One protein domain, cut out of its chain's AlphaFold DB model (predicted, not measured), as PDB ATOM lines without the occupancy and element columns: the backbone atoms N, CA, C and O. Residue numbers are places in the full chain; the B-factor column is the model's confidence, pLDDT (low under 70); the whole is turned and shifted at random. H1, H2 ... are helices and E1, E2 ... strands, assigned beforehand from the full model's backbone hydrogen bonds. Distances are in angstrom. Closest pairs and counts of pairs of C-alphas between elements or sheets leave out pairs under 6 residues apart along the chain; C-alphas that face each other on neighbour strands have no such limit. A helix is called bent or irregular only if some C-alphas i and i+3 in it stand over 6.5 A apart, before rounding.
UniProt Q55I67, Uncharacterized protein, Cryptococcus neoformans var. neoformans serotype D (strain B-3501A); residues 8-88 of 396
ATOM      1  N   LYS A   8      51.776 -46.011  74.516       80.69
ATOM      2  CA  LYS A   8      50.369 -45.678  74.759       80.69
ATOM      3  C   LYS A   8      50.273 -44.274  75.355       80.69
ATOM      4  O   LYS A   8      50.889 -43.985  76.382       80.69
ATOM      5  N   ILE A   9      49.530 -43.408  74.672       87.12
ATOM      6  CA  ILE A   9      49.230 -42.064  75.155       87.12
ATOM      7  C   ILE A   9      48.022 -42.175  76.086       87.12
ATOM      8  O   ILE A   9      47.069 -42.894  75.787       87.12
ATOM      9  N   ILE A  10      48.097 -41.521  77.241       91.38
ATOM     10  CA  ILE A  10      47.105 -41.617  78.314       91.38
ATOM     11  C   ILE A  10      46.650 -40.204  78.684       91.38
ATOM     12  O   ILE A  10      47.446 -39.407  79.175       91.38
ATOM     13  N   GLU A  11      45.375 -39.890  78.460       91.56
ATOM     14  CA  GLU A  11      44.835 -38.529  78.612       91.56
ATOM     15  C   GLU A  11      44.333 -38.252  80.041       91.56
ATOM     16  O   GLU A  11      43.153 -38.048  80.302       91.56
ATOM     17  N   ARG A  12      45.268 -38.305  80.996       91.44
ATOM     18  CA  ARG A  12      45.104 -37.883  82.396       91.44
ATOM     19  C   ARG A  12      46.462 -37.504  82.993       91.44
ATOM     20  O   ARG A  12      47.503 -37.713  82.369       91.44
ATOM     21  N   GLN A  13      46.464 -36.979  84.218       90.81
ATOM     22  CA  GLN A  13      47.701 -36.782  84.982       90.81
ATOM     23  C   GLN A  13      48.435 -38.126  85.209       90.81
ATOM     24  O   GLN A  13      47.784 -39.172  85.321       90.81
ATOM     25  N   PRO A  14      49.784 -38.129  85.244       90.75
ATOM     26  CA  PRO A  14      50.561 -39.305  85.633       90.75
ATOM     27  C   PRO A  14      50.359 -39.626  87.126       90.75
ATOM     28  O   PRO A  14      49.957 -38.745  87.883       90.75
ATOM     29  N   PRO A  15      50.686 -40.847  87.592       88.88
ATOM     30  CA  PRO A  15      50.677 -41.167  89.020       88.88
ATOM     31  C   PRO A  15      51.569 -40.211  89.825       88.88
ATOM     32  O   PRO A  15      52.655 -39.853  89.367       88.88
ATOM     33  N   ASN A  16      51.181 -39.860  91.050       85.00
ATOM     34  CA  ASN A  16      51.943 -38.925  91.896       85.00
ATOM     35  C   ASN A  16      53.268 -39.500  92.438       85.00
ATOM     36  O   ASN A  16      53.991 -38.799  93.135       85.00
ATOM     37  N   HIS A  17      53.599 -40.760  92.127       81.88
ATOM     38  CA  HIS A  17      54.770 -41.489  92.632       81.88
ATOM     39  C   HIS A  17      55.332 -42.431  91.548       81.88
ATOM     40  O   HIS A  17      54.625 -42.779  90.600       81.88
ATOM     41  N   GLY A  18      56.584 -42.877  91.696       76.88
ATOM     42  CA  GLY A  18      57.194 -43.941  90.886       76.88
ATOM     43  C   GLY A  18      57.512 -43.616  89.414       76.88
ATOM     44  O   GLY A  18      57.189 -42.552  88.876       76.88
ATOM     45  N   ARG A  19      58.169 -44.567  88.737       80.38
ATOM     46  CA  ARG A  19      58.492 -44.482  87.299       80.38
ATOM     47  C   ARG A  19      57.235 -44.673  86.441       80.38
ATOM     48  O   ARG A  19      56.310 -45.380  86.832       80.38
ATOM     49  N   ILE A  20      57.225 -44.079  85.248       86.00
ATOM     50  CA  ILE A  20      56.162 -44.259  84.246       86.00
ATOM     51  C   ILE A  20      56.700 -44.966  82.999       86.00
ATOM     52  O   ILE A  20      57.839 -44.747  82.602       86.00
ATOM     53  N   TYR A  21      55.852 -45.771  82.355       87.25
ATOM     54  CA  TYR A  21      56.183 -46.553  81.149       87.25
ATOM     55  C   TYR A  21      55.312 -46.183  79.931       87.25
ATOM     56  O   TYR A  21      55.332 -46.846  78.898       87.25
ATOM     57  N   SER A  22      54.515 -45.122  80.049       89.19
ATOM     58  CA  SER A  22      53.591 -44.600  79.035       89.19
ATOM     59  C   SER A  22      53.612 -43.074  79.070       89.19
ATOM     60  O   SER A  22      53.973 -42.499  80.098       89.19
ATOM     61  N   THR A  23      53.250 -42.415  77.968       91.38
ATOM     62  CA  THR A  23      53.226 -40.946  77.904       91.38
ATOM     63  C   THR A  23      51.863 -40.428  78.341       91.38
ATOM     64  O   THR A  23      50.841 -40.740  77.738       91.38
ATOM     65  N   PHE A  24      51.855 -39.597  79.375       93.19
ATOM     66  CA  PHE A  24      50.660 -38.956  79.903       93.19
ATOM     67  C   PHE A  24      50.480 -37.575  79.275       93.19
ATOM     68  O   PHE A  24      51.457 -36.858  79.052       93.19
ATOM     69  N   LYS A  25      49.233 -37.193  79.003       94.06
ATOM     70  CA  LYS A  25      48.843 -35.858  78.546       94.06
ATOM     71  C   LYS A  25      47.702 -35.342  79.407       94.06
ATOM     72  O   LYS A  25      46.738 -36.061  79.636       94.06
ATOM     73  N   TYR A  26      47.781 -34.091  79.838       94.06
ATOM     74  CA  TYR A  26      46.666 -33.409  80.489       94.06
ATOM     75  C   TYR A  26      46.689 -31.909  80.187       94.06
ATOM     76  O   TYR A  26      47.661 -31.384  79.641       94.06
ATOM     77  N   ALA A  27      45.593 -31.228  80.509       91.88
ATOM     78  CA  ALA A  27      45.444 -29.791  80.338       91.88
ATOM     79  C   ALA A  27      45.179 -29.125  81.693       91.88
ATOM     80  O   ALA A  27      44.414 -29.650  82.503       91.88
ATOM     81  N   VAL A  28      45.784 -27.961  81.922       90.00
ATOM     82  CA  VAL A  28      45.513 -27.096  83.078       90.00
ATOM     83  C   VAL A  28      44.967 -25.770  82.559       90.00
ATOM     84  O   VAL A  28      45.587 -25.129  81.706       90.00
ATOM     85  N   LYS A  29      43.788 -25.372  83.049       88.50
ATOM     86  CA  LYS A  29      43.195 -24.061  82.752       88.50
ATOM     87  C   LYS A  29      44.018 -22.976  83.444       88.50
ATOM     88  O   LYS A  29      44.322 -23.097  84.628       88.50
ATOM     89  N   VAL A  30      44.363 -21.925  82.713       85.44
ATOM     90  CA  VAL A  30      45.056 -20.753  83.256       85.44
ATOM     91  C   VAL A  30      43.997 -19.748  83.734       85.44
ATOM     92  O   VAL A  30      43.062 -19.489  82.975       85.44
ATOM     93  N   PRO A  31      44.101 -19.176  84.949       83.69
ATOM     94  CA  PRO A  31      43.204 -18.106  85.389       83.69
ATOM     95  C   PRO A  31      43.263 -16.897  84.443       83.69
ATOM     96  O   PRO A  31      44.348 -16.495  84.025       83.69
ATOM     97  N   SER A  32      42.112 -16.297  84.127       78.88
ATOM     98  CA  SER A  32      41.996 -15.160  83.192       78.88
ATOM     99  C   SER A  32      42.774 -13.917  83.627       78.88
ATOM    100  O   SER A  32      43.225 -13.140  82.785       78.88
ATOM    101  N   ASP A  33      42.934 -13.754  84.938       80.56
ATOM    102  CA  ASP A  33      43.389 -12.514  85.572       80.56
ATOM    103  C   ASP A  33      44.874 -12.587  85.976       80.56
ATOM    104  O   ASP A  33      45.395 -11.711  86.666       80.56
ATOM    105  N   ILE A  34      45.564 -13.655  85.560       82.06
ATOM    106  CA  ILE A  34      46.945 -13.939  85.945       82.06
ATOM    107  C   ILE A  34      47.929 -12.963  85.279       82.06
ATOM    108  O   ILE A  34      47.917 -12.748  84.064       82.06
ATOM    109  N   THR A  35      48.830 -12.382  86.070       79.81
ATOM    110  CA  THR A  35      49.952 -11.586  85.542       79.81
ATOM    111  C   THR A  35      51.047 -12.494  84.968       79.81
ATOM    112  O   THR A  35      51.126 -13.671  85.318       79.81
ATOM    113  N   SER A  36      51.935 -11.969  84.110       76.75
ATOM    114  CA  SER A  36      53.015 -12.793  83.526       76.75
ATOM    115  C   SER A  36      53.897 -13.482  84.583       76.75
ATOM    116  O   SER A  36      54.065 -14.692  84.472       76.75
ATOM    117  N   PRO A  37      54.371 -12.810  85.657       79.00
ATOM    118  CA  PRO A  37      55.170 -13.482  86.686       79.00
ATOM    119  C   PRO A  37      54.405 -14.602  87.405       79.00
ATOM    120  O   PRO A  37      54.962 -15.661  87.678       79.00
ATOM    121  N   GLN A  38      53.107 -14.412  87.669       82.00
ATOM    122  CA  GLN A  38      52.259 -15.459  88.249       82.00
ATOM    123  C   GLN A  38      52.042 -16.630  87.275       82.00
ATOM    124  O   GLN A  38      51.964 -17.777  87.713       82.00
ATOM    125  N   PHE A  39      51.976 -16.372  85.967       82.19
ATOM    126  CA  PHE A  39      51.912 -17.416  84.943       82.19
ATOM    127  C   PHE A  39      53.210 -18.233  84.880       82.19
ATOM    128  O   PHE A  39      53.154 -19.461  84.808       82.19
ATOM    129  N   ASP A  40      54.368 -17.578  84.970       78.44
ATOM    130  CA  ASP A  40      55.670 -18.249  84.987       78.44
ATOM    131  C   ASP A  40      55.839 -19.103  86.263       78.44
ATOM    132  O   ASP A  40      56.333 -20.235  86.200       78.44
ATOM    133  N   ILE A  41      55.319 -18.634  87.407       81.88
ATOM    134  CA  ILE A  41      55.204 -19.416  88.652       81.88
ATOM    135  C   ILE A  41      54.253 -20.612  88.473       81.88
ATOM    136  O   ILE A  41      54.617 -21.730  88.829       81.88
ATOM    137  N   LEU A  42      53.067 -20.428  87.880       83.69
ATOM    138  CA  LEU A  42      52.114 -21.517  87.610       83.69
ATOM    139  C   LEU A  42      52.730 -22.601  86.710       83.69
ATOM    140  O   LEU A  42      52.625 -23.791  87.010       83.69
ATOM    141  N   GLN A  43      53.410 -22.192  85.635       84.25
ATOM    142  CA  GLN A  43      54.122 -23.099  84.737       84.25
ATOM    143  C   GLN A  43      55.251 -23.844  85.467       84.25
ATOM    144  O   GLN A  43      55.434 -25.040  85.242       84.25
ATOM    145  N   THR A  44      55.980 -23.171  86.360       80.44
ATOM    146  CA  THR A  44      57.046 -23.782  87.172       80.44
ATOM    147  C   THR A  44      56.483 -24.786  88.182       80.44
ATOM    148  O   THR A  44      56.992 -25.900  88.282       80.44
ATOM    149  N   ASN A  45      55.389 -24.452  88.867       83.62
ATOM    150  CA  ASN A  45      54.750 -25.320  89.858       83.62
ATOM    151  C   ASN A  45      54.175 -26.598  89.229       83.62
ATOM    152  O   ASN A  45      54.419 -27.695  89.732       83.62
ATOM    153  N   GLU A  46      53.469 -26.491  88.100       86.81
ATOM    154  CA  GLU A  46      53.003 -27.671  87.361       86.81
ATOM    155  C   GLU A  46      54.169 -28.477  86.758       86.81
ATOM    156  O   GLU A  46      54.102 -29.706  86.715       86.81
ATOM    157  N   TRP A  47      55.276 -27.828  86.368       84.38
ATOM    158  CA  TRP A  47      56.482 -28.548  85.950       84.38
ATOM    159  C   TRP A  47      57.093 -29.355  87.098       84.38
ATOM    160  O   TRP A  47      57.388 -30.531  86.897       84.38
ATOM    161  N   ILE A  48      57.241 -28.770  88.292       79.88
ATOM    162  CA  ILE A  48      57.765 -29.446  89.491       79.88
ATOM    163  C   ILE A  48      56.867 -30.632  89.866       79.88
ATOM    164  O   ILE A  48      57.350 -31.755  89.986       79.88
ATOM    165  N   LYS A  49      55.551 -30.408  89.958       83.31
ATOM    166  CA  LYS A  49      54.543 -31.430  90.284       83.31
ATOM    167  C   LYS A  49      54.546 -32.614  89.307       83.31
ATOM    168  O   LYS A  49      54.378 -33.759  89.721       83.31
ATOM    169  N   ALA A  50      54.752 -32.360  88.015       85.06
ATOM    170  CA  ALA A  50      54.871 -33.411  87.008       85.06
ATOM    171  C   ALA A  50      56.262 -34.088  86.994       85.06
ATOM    172  O   ALA A  50      56.369 -35.263  86.616       85.06
ATOM    173  N   SER A  51      57.319 -33.372  87.392       77.38
ATOM    174  CA  SER A  51      58.728 -33.797  87.336       77.38
ATOM    175  C   SER A  51      59.132 -34.606  88.564       77.38
ATOM    176  O   SER A  51      59.949 -34.184  89.379       77.38
ATOM    177  N   LEU A  52      58.574 -35.811  88.680       79.06
ATOM    178  CA  LEU A  52      58.876 -36.690  89.804       79.06
ATOM    179  C   LEU A  52      60.347 -37.132  89.821       79.06
ATOM    180  O   LEU A  52      60.834 -37.737  88.856       79.06
ATOM    181  N   LEU A  53      61.015 -36.906  90.952       76.81
ATOM    182  CA  LEU A  53      62.327 -37.470  91.252       76.81
ATOM    183  C   LEU A  53      62.198 -38.909  91.799       76.81
ATOM    184  O   LEU A  53      61.159 -39.264  92.355       76.81
ATOM    185  N   ASP A  54      63.227 -39.746  91.643       72.31
ATOM    186  CA  ASP A  54      63.381 -40.965  92.452       72.31
ATOM    187  C   ASP A  54      64.012 -40.642  93.819       72.31
ATOM    188  O   ASP A  54      64.353 -39.492  94.107       72.31
ATOM    189  N   SER A  55      64.177 -41.662  94.667       69.06
ATOM    190  CA  SER A  55      64.850 -41.554  95.973       69.06
ATOM    191  C   SER A  55      66.255 -40.946  95.894       69.06
ATOM    192  O   SER A  55      66.728 -40.378  96.867       69.06
ATOM    193  N   ARG A  56      66.894 -41.010  94.721       65.44
ATOM    194  CA  ARG A  56      68.247 -40.523  94.429       65.44
ATOM    195  C   ARG A  56      68.244 -39.153  93.738       65.44
ATOM    196  O   ARG A  56      69.224 -38.757  93.103       65.44
ATOM    197  N   GLY A  57      67.131 -38.419  93.814       67.69
ATOM    198  CA  GLY A  57      66.996 -37.070  93.261       67.69
ATOM    199  C   GLY A  57      67.064 -36.999  91.728       67.69
ATOM    200  O   GLY A  57      67.190 -35.897  91.172       67.69
ATOM    201  N   LEU A  58      66.998 -38.137  91.025       72.50
ATOM    202  CA  LEU A  58      67.037 -38.205  89.565       72.50
ATOM    203  C   LEU A  58      65.625 -37.979  89.012       72.50
ATOM    204  O   LEU A  58      64.701 -38.653  89.466       72.50
ATOM    205  N   PRO A  59      65.409 -37.114  88.006       76.38
ATOM    206  CA  PRO A  59      64.131 -37.082  87.307       76.38
ATOM    207  C   PRO A  59      63.814 -38.471  86.734       76.38
ATOM    208  O   PRO A  59      64.632 -39.081  86.054       76.38
ATOM    209  N   THR A  60      62.608 -38.976  86.989       79.00
ATOM    210  CA  THR A  60      62.118 -40.253  86.428       79.00
ATOM    211  C   THR A  60      61.301 -40.062  85.150       79.00
ATOM    212  O   THR A  60      60.889 -41.030  84.505       79.00
ATOM    213  N   ARG A  61      61.036 -38.801  84.788       86.81
ATOM    214  CA  ARG A  61      60.080 -38.377  83.760       86.81
ATOM    215  C   ARG A  61      60.641 -37.188  82.991       86.81
ATOM    216  O   ARG A  61      61.375 -36.378  83.547       86.81
ATOM    217  N   ASP A  62      60.256 -37.067  81.729       86.44
ATOM    218  CA  ASP A  62      60.505 -35.881  80.913       86.44
ATOM    219  C   ASP A  62      59.206 -35.080  80.768       86.44
ATOM    220  O   ASP A  62      58.241 -35.555  80.164       86.44
ATOM    221  N   VAL A  63      59.172 -33.875  81.342       87.19
ATOM    222  CA  VAL A  63      58.002 -32.989  81.319       87.19
ATOM    223  C   VAL A  63      58.161 -31.932  80.235       87.19
ATOM    224  O   VAL A  63      59.110 -31.145  80.226       87.19
ATOM    225  N   THR A  64      57.173 -31.870  79.347       88.00
ATOM    226  CA  THR A  64      57.013 -30.801  78.359       88.00
ATOM    227  C   THR A  64      55.711 -30.058  78.604       88.00
ATOM    228  O   THR A  64      54.645 -30.665  78.643       88.00
ATOM    229  N   ILE A  65      55.799 -28.736  78.738       87.56
ATOM    230  CA  ILE A  65      54.640 -27.848  78.839       87.56
ATOM    231  C   ILE A  65      54.551 -27.046  77.541       87.56
ATOM    232  O   ILE A  65      55.551 -26.510  77.062       87.56
ATOM    233  N   ARG A  66      53.356 -26.993  76.952       86.56
ATOM    234  CA  ARG A  66      53.024 -26.171  75.786       86.56
ATOM    235  C   ARG A  66      51.812 -25.313  76.118       86.56
ATOM    236  O   ARG A  66      50.752 -25.837  76.444       86.56
ATOM    237  N   ARG A  67      51.955 -23.999  75.998       82.75
ATOM    238  CA  ARG A  67      50.847 -23.050  76.121       82.75
ATOM    239  C   ARG A  67      50.029 -23.019  74.829       82.75
ATOM    240  O   ARG A  67      50.595 -22.856  73.752       82.75
ATOM    241  N   ALA A  68      48.712 -23.112  74.960       78.88
ATOM    242  CA  ALA A  68      47.739 -22.720  73.947       78.88
ATOM    243  C   ALA A  68      47.012 -21.443  74.405       78.88
ATOM    244  O   ALA A  68      46.795 -21.235  75.600       78.88
ATOM    245  N   GLY A  69      46.647 -20.583  73.452       68.56
ATOM    246  CA  GLY A  69      45.984 -19.303  73.721       68.56
ATOM    247  C   GLY A  69      46.926 -18.145  74.093       68.56
ATOM    248  O   GLY A  69      48.071 -18.317  74.535       68.56
ATOM    249  N   LYS A  70      46.432 -16.918  73.888       65.94
ATOM    250  CA  LYS A  70      47.102 -15.684  74.318       65.94
ATOM    251  C   LYS A  70      46.699 -15.374  75.763       65.94
ATOM    252  O   LYS A  70      45.551 -15.582  76.132       65.94
ATOM    253  N   ILE A  71      47.622 -14.822  76.552       60.25
ATOM    254  CA  ILE A  71      47.277 -14.130  77.802       60.25
ATOM    255  C   ILE A  71      46.930 -12.701  77.391       60.25
ATOM    256  O   ILE A  71      47.773 -11.810  77.372       60.25
ATOM    257  N   ALA A  72      45.696 -12.542  76.933       57.84
ATOM    258  CA  ALA A  72      45.024 -11.266  76.761       57.84
ATOM    259  C   ALA A  72      43.782 -11.311  77.655       57.84
ATOM    260  O   ALA A  72      43.201 -12.388  77.820       57.84
ATOM    261  N   LYS A  73      43.384 -10.173  78.242       52.19
ATOM    262  CA  LYS A  73      42.219 -10.116  79.139       52.19
ATOM    263  C   LYS A  73      41.004 -10.767  78.462       52.19
ATOM    264  O   LYS A  73      40.653 -10.391  77.347       52.19
ATOM    265  N   GLY A  74      40.402 -11.754  79.127       54.78
ATOM    266  CA  GLY A  74      39.236 -12.490  78.627       54.78
ATOM    267  C   GLY A  74      39.514 -13.701  77.720       54.78
ATOM    268  O   GLY A  74      38.553 -14.314  77.263       54.78
ATOM    269  N   GLN A  75      40.769 -14.097  77.456       58.56
ATOM    270  CA  GLN A  75      41.061 -15.347  76.729       58.56
ATOM    271  C   GLN A  75      41.465 -16.498  77.662       58.56
ATOM    272  O   GLN A  75      42.407 -16.391  78.444       58.56
ATOM    273  N   ASN A  76      40.779 -17.638  77.515       63.03
ATOM    274  CA  ASN A  76      41.079 -18.888  78.217       63.03
ATOM    275  C   ASN A  76      42.396 -19.502  77.710       63.03
ATOM    276  O   ASN A  76      42.399 -20.327  76.794       63.03
ATOM    277  N   ALA A  77      43.525 -19.108  78.299       78.62
ATOM    278  CA  ALA A  77      44.798 -19.781  78.068       78.62
ATOM    279  C   ALA A  77      44.809 -21.178  78.726       78.62
ATOM    280  O   ALA A  77      44.188 -21.417  79.765       78.62
ATOM    281  N   VAL A  78      45.526 -22.123  78.113       85.50
ATOM    282  CA  VAL A  78      45.605 -23.519  78.566       85.50
ATOM    283  C   VAL A  78      47.051 -23.999  78.520       85.50
ATOM    284  O   VAL A  78      47.744 -23.830  77.515       85.50
ATOM    285  N   LEU A  79      47.512 -24.633  79.597       88.19
ATOM    286  CA  LEU A  79      48.772 -25.368  79.622       88.19
ATOM    287  C   LEU A  79      48.502 -26.827  79.246       88.19
ATOM    288  O   LEU A  79      47.938 -27.580  80.036       88.19
ATOM    289  N   HIS A  80      48.922 -27.241  78.052       90.75
ATOM    290  CA  HIS A  80      48.986 -28.651  77.677       90.75
ATOM    291  C   HIS A  80      50.294 -29.243  78.192       90.75
ATOM    292  O   HIS A  80      51.383 -28.856  77.762       90.75
ATOM    293  N   ILE A  81      50.187 -30.198  79.109       91.88
ATOM    294  CA  ILE A  81      51.318 -30.833  79.773       91.88
ATOM    295  C   ILE A  81      51.427 -32.262  79.254       91.88
ATOM    296  O   ILE A  81      50.463 -33.023  79.269       91.88
ATOM    297  N   THR A  82      52.602 -32.620  78.743       91.75
ATOM    298  CA  THR A  82      52.926 -33.962  78.248       91.75
ATOM    299  C   THR A  82      54.120 -34.499  79.027       91.75
ATOM    300  O   THR A  82      55.215 -33.934  78.965       91.75
ATOM    301  N   VAL A  83      53.899 -35.592  79.756       90.19
ATOM    302  CA  VAL A  83      54.860 -36.224  80.668       90.19
ATOM    303  C   VAL A  83      55.225 -37.596  80.114       90.19
ATOM    304  O   VAL A  83      54.376 -38.480  80.027       90.19
ATOM    305  N   SER A  84      56.476 -37.774  79.699       88.81
ATOM    306  CA  SER A  84      56.952 -39.004  79.054       88.81
ATOM    307  C   SER A  84      57.927 -39.790  79.939       88.81
ATOM    308  O   SER A  84      58.611 -39.186  80.768       88.81
ATOM    309  N   PRO A  85      58.043 -41.119  79.758       85.19
ATOM    310  CA  PRO A  85      59.084 -41.921  80.397       85.19
ATOM    311  C   PRO A  85      60.476 -41.374  80.078       85.19
ATOM    312  O   PRO A  85      60.815 -41.198  78.902       85.19
ATOM    313  N   LEU A  86      61.301 -41.128  81.100       82.06
ATOM    314  CA  LEU A  86      62.687 -40.746  80.859       82.06
ATOM    315  C   LEU A  86      63.476 -41.989  80.433       82.06
ATOM    316  O   LEU A  86      63.714 -42.895  81.224       82.06
ATOM    317  N   LYS A  87      63.872 -42.040  79.157       68.56
ATOM    318  CA  LYS A  87      64.475 -43.228  78.519       68.56
ATOM    319  C   LYS A  87      65.874 -43.612  79.038       68.56
ATOM    320  O   LYS A  87      66.455 -44.561  78.524       68.56
ATOM    321  N   SER A  88      66.450 -42.853  79.970       63.44
ATOM    322  CA  SER A  88      67.838 -42.999  80.419       63.44
ATOM    323  C   SER A  88      68.023 -42.492  81.848       63.44
ATOM    324  O   SER A  88      67.687 -41.344  82.140       63.44
TER     325      SER A  88
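This is residues 8 to 88 of the 396 residues of an uncharacterized protein of Cryptococcus neoformans var. neoformans serotype D (strain B-3501A) (UniProt Q55I67). The model is a small wall of three long antiparallel strands with a single helix, H1, lying along one of its faces over E2 and only just over E3, while the other face has no named helix. Two loops reach out at the two ends of the long axis, the hairpin loop between E2 and E3 at one end and residues 53 to 58 of the link from H1 to E2 at the other, and the first residues run beside E1 before looping back into it. The printed part has 81 residues with one named helix and three named strands in the order E1, H1, E2, E3; the sheet order is E1, E3, E2, all antiparallel. The class is mixed, helices and strands, with under half of the residues, 38 of 81, in named elements. The whole is only just compact, close to loose, with a radius of gyration of the C-alphas of 13.8 A, and its outline is elongated, spanning 41 by 26 by 18 A.

Begin at C-alpha 8, Lys 8, at (50.369, -45.678, 74.759); from there residues 8 to 22 form a stretch with no named element. Find C-alpha 23 at (53.226, -40.946, 77.904), where strand E1 begins; it covers residues 23 to 29 and is 20.2 A long from first to last C-alpha. Next comes helix H1, residues 36 to 50, which runs 21.0 A from C-alpha 36 at (53.015, -12.793, 83.526) and is not bent. Strand E2 follows, residues 61 to 68, 22.2 A long. Strand E3, residues 78 to 85, is 22.9 A long and ends at C-alpha 85, at (59.084, -41.921, 80.397).

Start with the sheet, where E3 is the inner strand and E1 and E2 are the edge strands. E1 and E3 are antiparallel neighbours, their directions 161 degrees apart; look at N 24 and O 83, 2.8 A, and N 81 and O 26, 2.8 A, both within hydrogen-bond range. E2 and E3 form a hairpin, antiparallel at 160 degrees; here N 66 and O 80 are 2.8 A apart and N 78 and O 68 are 3.0 A apart, within hydrogen-bond range. Residues 9 to 10 make a short pairing, parallel, with residues 23 to 24 of E1. Now look to H1, which is on the sheet at a height over the sheet of 9.8 A. It runs along the strands, its line and that of E2 standing at 25 degrees on the local plane. It lies over E2, on which 8 of its C-alphas fall, and only just over E3, on which 3 fall. The closest C-alphas of H1 and E2 are those of Ala 50 and Val 63, 6.5 A apart; those of H1 and E3 are Ala 50 and Val 83, 6.9 A apart. H1 and the sheet E1, E3, E2 are two layers, a helix on one face of a sheet. E1, H1 and E2 form a split strand-helix-strand unit, two strands that run the same way with a helix between them in the chain and E3 between them in the sheet; its crossover is right-handed. In H1 every O i to N i+4 pair is within hydrogen-bond range.

The two C-alphas farthest apart in the domain are those of Arg 56 and Gly 74, 43.3 A, while the C-alphas of Lys 8 and Ser 88 are 18.6 A apart. The printed part has no cut. The links from E1 to H1, from H1 to E2 and from E2 to E3 are short, with 6, 10 and 9 residues. The mean pLDDT of the printed part is 81.1; look for values under 70 at residues 55 to 57, residues 69 to 76 and residues 87 to 88.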